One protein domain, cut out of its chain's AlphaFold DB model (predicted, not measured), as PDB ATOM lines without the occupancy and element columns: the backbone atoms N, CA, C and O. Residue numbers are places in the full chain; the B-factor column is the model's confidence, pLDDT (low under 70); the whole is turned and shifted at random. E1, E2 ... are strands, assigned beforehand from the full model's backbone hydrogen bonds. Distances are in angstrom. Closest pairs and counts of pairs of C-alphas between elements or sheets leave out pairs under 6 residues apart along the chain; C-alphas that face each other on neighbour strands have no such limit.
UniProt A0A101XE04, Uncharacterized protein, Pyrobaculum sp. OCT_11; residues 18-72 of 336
ATOM      1  N   TYR A  18     206.243 115.455 168.930       91.19
ATOM      2  CA  TYR A  18     206.714 115.145 167.592       91.19
ATOM      3  C   TYR A  18     208.170 115.562 167.434       91.19
ATOM      4  O   TYR A  18     208.594 116.595 167.956       91.19
ATOM      5  N   LEU A  19     208.938 114.751 166.704       93.38
ATOM      6  CA  LEU A  19     210.295 115.107 166.319       93.38
ATOM      7  C   LEU A  19     210.234 116.234 165.288       93.38
ATOM      8  O   LEU A  19     209.600 116.093 164.239       93.38
ATOM      9  N   VAL A  20     210.921 117.331 165.580       94.06
ATOM     10  CA  VAL A  20     211.049 118.478 164.689       94.06
ATOM     11  C   VAL A  20     212.505 118.664 164.300       94.06
ATOM     12  O   VAL A  20     213.399 118.693 165.146       94.06
ATOM     13  N   ARG A  21     212.731 118.782 162.993       94.94
ATOM     14  CA  ARG A  21     214.037 118.984 162.367       94.94
ATOM     15  C   ARG A  21     214.062 120.356 161.721       94.94
ATOM     16  O   ARG A  21     213.345 120.581 160.749       94.94
ATOM     17  N   VAL A  22     214.874 121.263 162.247       93.25
ATOM     18  CA  VAL A  22     215.076 122.594 161.666       93.25
ATOM     19  C   VAL A  22     216.395 122.593 160.904       93.25
ATOM     20  O   VAL A  22     217.459 122.435 161.500       93.25
ATOM     21  N   ILE A  23     216.324 122.741 159.583       93.62
ATOM     22  CA  ILE A  23     217.488 122.770 158.694       93.62
ATOM     23  C   ILE A  23     217.786 124.225 158.347       93.62
ATOM     24  O   ILE A  23     216.949 124.927 157.783       93.62
ATOM     25  N   THR A  24     218.997 124.668 158.673       93.88
ATOM     26  CA  THR A  24     219.498 126.012 158.362       93.88
ATOM     27  C   THR A  24     220.841 125.923 157.632       93.88
ATOM     28  O   THR A  24     221.486 124.872 157.670       93.88
ATOM     29  N   PRO A  25     221.340 127.025 157.042       92.19
ATOM     30  CA  PRO A  25     222.694 127.083 156.493       92.19
ATOM     31  C   PRO A  25     223.811 126.773 157.506       92.19
ATOM     32  O   PRO A  25     224.930 126.487 157.096       92.19
ATOM     33  N   LEU A  26     223.531 126.834 158.817       90.44
ATOM     34  CA  LEU A  26     224.492 126.484 159.870       90.44
ATOM     35  C   LEU A  26     224.453 125.001 160.265       90.44
ATOM     36  O   LEU A  26     225.326 124.552 161.004       90.44
ATOM     37  N   GLY A  27     223.456 124.246 159.796       91.38
ATOM     38  CA  GLY A  27     223.283 122.830 160.107       91.38
ATOM     39  C   GLY A  27     221.856 122.455 160.506       91.38
ATOM     40  O   GLY A  27     220.916 123.251 160.408       91.38
ATOM     41  N   LEU A  28     221.715 121.205 160.946       93.69
ATOM     42  CA  LEU A  28     220.473 120.598 161.419       93.69
ATOM     43  C   LEU A  28     220.366 120.736 162.942       93.69
ATOM     44  O   LEU A  28     221.292 120.365 163.660       93.69
ATOM     45  N   ASN A  29     219.216 121.205 163.424       92.44
ATOM     46  CA  ASN A  29     218.836 121.142 164.832       92.44
ATOM     47  C   ASN A  29     217.635 120.200 165.001       92.44
ATOM     48  O   ASN A  29     216.646 120.323 164.274       92.44
ATOM     49  N   GLU A  30     217.716 119.273 165.951       93.69
ATOM     50  CA  GLU A  30     216.664 118.299 166.236       93.69
ATOM     51  C   GLU A  30     216.123 118.500 167.649       93.69
ATOM     52  O   GLU A  30     216.877 118.594 168.617       93.69
ATOM     53  N   THR A  31     214.801 118.558 167.777       93.12
ATOM     54  CA  THR A  31     214.131 118.751 169.065       93.12
ATOM     55  C   THR A  31     212.769 118.064 169.079       93.12
ATOM     56  O   THR A  31     212.150 117.862 168.035       93.12
ATOM     57  N   TRP A  32     212.294 117.685 170.264       92.00
ATOM     58  CA  TRP A  32     210.947 117.156 170.460       92.00
ATOM     59  C   TRP A  32     210.017 118.292 170.879       92.00
ATOM     60  O   TRP A  32     210.197 118.884 171.942       92.00
ATOM     61  N   ALA A  33     209.014 118.588 170.056       90.69
ATOM     62  CA  ALA A  33     208.040 119.641 170.322       90.69
ATOM     63  C   ALA A  33     206.677 119.036 170.695       90.69
ATOM     64  O   ALA A  33     206.255 118.067 170.057       90.69
ATOM     65  N   PRO A  34     205.964 119.581 171.697       91.38
ATOM     66  CA  PRO A  34     204.582 119.198 171.956       91.38
ATOM     67  C   PRO A  34     203.688 119.487 170.746       91.38
ATOM     68  O   PRO A  34     203.949 120.405 169.963       91.38
ATOM     69  N   ARG A  35     202.597 118.729 170.619       88.62
ATOM     70  CA  ARG A  35     201.594 118.961 169.578       88.62
ATOM     71  C   ARG A  35     201.072 120.407 169.592       88.62
ATOM     72  O   ARG A  35     200.836 120.975 170.656       88.62
ATOM     73  N   SER A  36     200.868 120.965 168.397       87.81
ATOM     74  CA  SER A  36     200.344 122.319 168.153       87.81
ATOM     75  C   SER A  36     201.233 123.453 168.681       87.81
ATOM     76  O   SER A  36     200.811 124.608 168.713       87.81
ATOM     77  N   VAL A  37     202.485 123.160 169.051       90.38
ATOM     78  CA  VAL A  37     203.488 124.191 169.339       90.38
ATOM     79  C   VAL A  37     204.040 124.744 168.028       90.38
ATOM     80  O   VAL A  37     204.379 123.991 167.113       90.38
ATOM     81  N   ALA A  38     204.137 126.070 167.939       90.44
ATOM     82  CA  ALA A  38     204.792 126.740 166.826       90.44
ATOM     83  C   ALA A  38     206.307 126.554 166.927       90.44
ATOM     84  O   ALA A  38     206.931 126.987 167.897       90.44
ATOM     85  N   VAL A  39     206.897 125.933 165.910       90.38
ATOM     86  CA  VAL A  39     208.348 125.854 165.752       90.38
ATOM     87  C   VAL A  39     208.781 126.873 164.716       90.38
ATOM     88  O   VAL A  39     208.153 126.994 163.663       90.38
ATOM     89  N   SER A  40     209.850 127.604 165.020       91.62
ATOM     90  CA  SER A  40     210.426 128.597 164.126       91.62
ATOM     91  C   SER A  40     211.905 128.346 163.847       91.62
ATOM     92  O   SER A  40     212.666 127.886 164.697       91.62
ATOM     93  N   ALA A  41     212.304 128.672 162.625       91.88
ATOM     94  CA  ALA A  41     213.681 128.865 162.221       91.88
ATOM     95  C   ALA A  41     214.027 130.367 162.296       91.88
ATOM     96  O   ALA A  41     213.134 131.217 162.215       91.88
ATOM     97  N   PRO A  42     215.309 130.740 162.430       92.88
ATOM     98  CA  PRO A  42     215.703 132.143 162.386       92.88
ATOM     99  C   PRO A  42     215.392 132.765 161.018       92.88
ATOM    100  O   PRO A  42     215.844 132.255 159.996       92.88
ATOM    101  N   ALA A  43     214.684 133.896 160.988       93.94
ATOM    102  CA  ALA A  43     214.464 134.653 159.748       93.94
ATOM    103  C   ALA A  43     215.765 135.250 159.191       93.94
ATOM    104  O   ALA A  43     215.949 135.335 157.978       93.94
ATOM    105  N   VAL A  44     216.676 135.643 160.086       95.81
ATOM    106  CA  VAL A  44     217.991 136.189 159.749       95.81
ATOM    107  C   VAL A  44     219.051 135.504 160.601       95.81
ATOM    108  O   VAL A  44     218.920 135.425 161.822       95.81
ATOM    109  N   ILE A  45     220.115 135.035 159.956       95.31
ATOM    110  CA  ILE A  45     221.301 134.473 160.604       95.31
ATOM    111  C   ILE A  45     222.484 135.365 160.240       95.31
ATOM    112  O   ILE A  45     222.996 135.291 159.123       95.31
ATOM    113  N   SER A  46     222.910 136.220 161.168       94.94
ATOM    114  CA  SER A  46     224.020 137.156 160.959       94.94
ATOM    115  C   SER A  46     225.335 136.577 161.473       94.94
ATOM    116  O   SER A  46     225.421 136.130 162.614       94.94
ATOM    117  N   LEU A  47     226.375 136.631 160.644       94.56
ATOM    118  CA  LEU A  47     227.746 136.285 161.003       94.56
ATOM    119  C   LEU A  47     228.544 137.565 161.283       94.56
ATOM    120  O   LEU A  47     228.325 138.607 160.661       94.56
ATOM    121  N   SER A  48     229.521 137.491 162.187       92.56
ATOM    122  CA  SER A  48     230.364 138.638 162.566       92.56
ATOM    123  C   SER A  48     231.266 139.151 161.434       92.56
ATOM    124  O   SER A  48     231.784 140.260 161.512       92.56
ATOM    125  N   ASN A  49     231.432 138.376 160.362       93.56
ATOM    126  CA  ASN A  49     232.257 138.722 159.206       93.56
ATOM    127  C   ASN A  49     231.535 139.597 158.160       93.56
ATOM    128  O   ASN A  49     232.073 139.789 157.074       93.56
ATOM    129  N   GLY A  50     230.323 140.092 158.441       95.44
ATOM    130  CA  GLY A  50     229.543 140.891 157.488       95.44
ATOM    131  C   GLY A  50     228.784 140.059 156.452       95.44
ATOM    132  O   GLY A  50     228.385 140.584 155.417       95.44
ATOM    133  N   THR A  51     228.584 138.768 156.712       97.38
ATOM    134  CA  THR A  51     227.700 137.891 155.933       97.38
ATOM    135  C   THR A  51     226.433 137.624 156.731       97.38
ATOM    136  O   THR A  51     226.503 137.406 157.940       97.38
ATOM    137  N   ARG A  52     225.272 137.586 156.078       97.19
ATOM    138  CA  ARG A  52     224.043 137.091 156.703       97.19
ATOM    139  C   ARG A  52     223.251 136.211 155.752       97.19
ATOM    140  O   ARG A  52     223.335 136.369 154.538       97.19
ATOM    141  N   TRP A  53     222.464 135.313 156.317       96.94
ATOM    142  CA  TRP A  53     221.463 134.540 155.596       96.94
ATOM    143  C   TRP A  53     220.084 135.084 155.935       96.94
ATOM    144  O   TRP A  53     219.792 135.303 157.110       96.94
ATOM    145  N   VAL A  54     219.249 135.301 154.923       96.88
ATOM    146  CA  VAL A  54     217.869 135.775 155.085       96.88
ATOM    147  C   VAL A  54     216.938 134.744 154.473       96.88
ATOM    148  O   VAL A  54     217.155 134.332 153.333       96.88
ATOM    149  N   ALA A  55     215.942 134.303 155.236       95.00
ATOM    150  CA  ALA A  55     214.947 133.366 154.741       95.00
ATOM    151  C   ALA A  55     214.078 134.025 153.657       95.00
ATOM    152  O   ALA A  55     213.637 135.164 153.816       95.00
ATOM    153  N   GLU A  56     213.852 133.312 152.559       92.69
ATOM    154  CA  GLU A  56     212.974 133.737 151.463       92.69
ATOM    155  C   GLU A  56     211.520 133.318 151.706       92.69
ATOM    156  O   GLU A  56     210.593 134.013 151.297       92.69
ATOM    157  N   ASP A  57     211.339 132.204 152.418       86.50
ATOM    158  CA  ASP A  57     210.050 131.583 152.699       86.50
ATOM    159  C   ASP A  57     209.660 131.717 154.181       86.50
ATOM    160  O   ASP A  57     210.441 132.154 155.032       86.50
ATOM    161  N   SER A  58     208.440 131.279 154.513       84.94
ATOM    162  CA  SER A  58     207.961 131.185 155.894       84.94
ATOM    163  C   SER A  58     208.918 130.385 156.780       84.94
ATOM    164  O   SER A  58     209.285 129.249 156.482       84.94
ATOM    165  N   VAL A  59     209.261 130.967 157.927       91.88
ATOM    166  CA  VAL A  59     210.185 130.377 158.905       91.88
ATOM    167  C   VAL A  59     209.484 129.754 160.102       91.88
ATOM    168  O   VAL A  59     210.128 129.509 161.114       91.88
ATOM    169  N   SER A  60     208.177 129.521 160.039       91.88
ATOM    170  CA  SER A  60     207.428 128.930 161.146       91.88
ATOM    171  C   SER A  60     206.348 127.967 160.670       91.88
ATOM    172  O   SER A  60     205.763 128.141 159.601       91.88
ATOM    173  N   ALA A  61     206.091 126.939 161.477       91.00
ATOM    174  CA  ALA A  61     205.019 125.970 161.272       91.00
ATOM    175  C   ALA A  61     204.584 125.346 162.610       91.00
ATOM    176  O   ALA A  61     205.353 125.311 163.572       91.00
ATOM    177  N   LEU A  62     203.344 124.853 162.679       92.12
ATOM    178  CA  LEU A  62     202.823 124.147 163.854       92.12
ATOM    179  C   LEU A  62     203.229 122.668 163.825       92.12
ATOM    180  O   LEU A  62     203.110 122.002 162.796       92.12
ATOM    181  N   ALA A  63     203.661 122.138 164.970       89.56
ATOM    182  CA  ALA A  63     203.980 120.723 165.142       89.56
ATOM    183  C   ALA A  63     202.701 119.871 165.284       89.56
ATOM    184  O   ALA A  63     202.321 119.469 166.381       89.56
ATOM    185  N   GLU A  64     202.008 119.599 164.178       90.19
ATOM    186  CA  GLU A  64     200.851 118.678 164.150       90.19
ATOM    187  C   GLU A  64     201.245 117.205 163.927       90.19
ATOM    188  O   GLU A  64     200.441 116.299 164.148       90.19
ATOM    189  N   GLY A  65     202.499 116.973 163.537       90.81
ATOM    190  CA  GLY A  65     203.141 115.680 163.307       90.81
ATOM    191  C   GLY A  65     204.666 115.854 163.251       90.81
ATOM    192  O   GLY A  65     205.152 116.966 163.482       90.81
ATOM    193  N   PRO A  66     205.442 114.796 162.933       92.12
ATOM    194  CA  PRO A  66     206.860 114.942 162.617       92.12
ATOM    195  C   PRO A  66     207.059 116.003 161.528       92.12
ATOM    196  O   PRO A  66     206.438 115.927 160.467       92.12
ATOM    197  N   LEU A  67     207.899 117.001 161.798       92.31
ATOM    198  CA  LEU A  67     208.030 118.201 160.969       92.31
ATOM    199  C   LEU A  67     209.488 118.407 160.556       92.31
ATOM    200  O   LEU A  67     210.386 118.408 161.396       92.31
ATOM    201  N   VAL A  68     209.713 118.649 159.265       93.00
ATOM    202  CA  VAL A  68     210.992 119.146 158.745       93.00
ATOM    203  C   VAL A  68     210.782 120.580 158.279       93.00
ATOM    204  O   VAL A  68     210.121 120.821 157.271       93.00
ATOM    205  N   LEU A  69     211.329 121.532 159.027       92.19
ATOM    206  CA  LEU A  69     211.314 122.947 158.687       92.19
ATOM    207  C   LEU A  69     212.644 123.297 158.012       92.19
ATOM    208  O   LEU A  69     213.677 123.380 158.671       92.19
ATOM    209  N   ALA A  70     212.614 123.483 156.693       92.31
ATOM    210  CA  ALA A  70     213.791 123.793 155.882       92.31
ATOM    211  C   ALA A  70     213.532 125.026 154.994       92.31
ATOM    212  O   ALA A  70     213.310 124.870 153.789       92.31
ATOM    213  N   PRO A  71     213.504 126.245 155.569       92.31
ATOM    214  CA  PRO A  71     213.334 127.463 154.786       92.31
ATOM    215  C   PRO A  71     214.480 127.623 153.789       92.31
ATOM    216  O   PRO A  71     215.626 127.264 154.080       92.31
ATOM    217  N   ARG A  72     214.196 128.203 152.622       94.19
ATOM    218  CA  ARG A  72     215.246 128.626 151.694       94.19
ATOM    219  C   ARG A  72     215.868 129.914 152.197       94.19
ATOM    220  O   ARG A  72     215.157 130.821 152.620       94.19
TER     221      ARG A  72
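AT A GLANCE: This is residues 18 to 72 of the 336 residues of an uncharacterized protein of Pyrobaculum sp. OCT_11 (UniProt A0A101XE04). Look for a slim all-strand rod: at one end a sheet of three strands, E2, E1 and E7, has the short pair E3 and E6 over part of one face, so the two sheets are only partly face to face. The hairpin of E4 and E5 lies toward the other end of the rod, apart from the other strands. The printed part has 55 residues with no named helix and seven named strands, E1 to E7 in chain order, which hold 32 of the residues. The larger sheet runs E2, E1, E7 and is mixed; the pairs E3 with E6 and E4 with E5 are antiparallel. The whole is only just compact, close to loose, with a radius of gyration of the C-alphas of 11.9 A and spans of 37 by 18 by 14 A.

HOW THE PARTS SIT: Begin with E1, residues 18 to 24, the inner strand of the largest sheet. Its antiparallel neighbour is the edge strand E2, residues 27 to 34, at 153 degrees; the two form a hairpin, and N 20 and O 31 are 2.8 A apart, within hydrogen-bond range. The other edge strand is E7, residues 67 to 69, parallel to E1 at 15 degrees, with N 69 and O 21 within hydrogen-bond range at 2.8 A. Next find E3, residues 38 to 40, and E6, residues 60 to 62, antiparallel neighbours at 154 degrees, with N 39 and O 61 within hydrogen-bond range at 2.9 A. The closest C-alphas of E1 and E3 are those of Val 20 and Val 39, 7.9 A apart. The closest of E6 and E7 are those of Ala 61 and Leu 69, at 7.4 A. Farther out, E4, residues 44 to 46, and E5, residues 51 to 55, form a hairpin, antiparallel at 170 degrees, with N 45 and O 53 within hydrogen-bond range at 2.9 A. E4 and E5 are apart from E1, for instance.

IN THESE COORDINATES: Find C-alpha 18 at (206.714, 115.145, 167.592); from there E1 runs 19.1 A to C-alpha 24. E2 begins at C-alpha 27, at (223.283, 122.830, 160.107), and runs 22.4 A to Pro 34. E5 covers 13.6 A, E6 7.2 A, E3 6.5 A, E4 6.2 A and E7 6.2 A. E7 ends at C-alpha 69, at (211.314, 122.947, 158.687).

THE WHOLE: The two C-alphas farthest apart are those of Arg 35 and Asn 49, at 37.9 A. The printed part has no cut, and each of its six links between strands is tight. Its mean pLDDT is 92.5, and no printed residue is under 70.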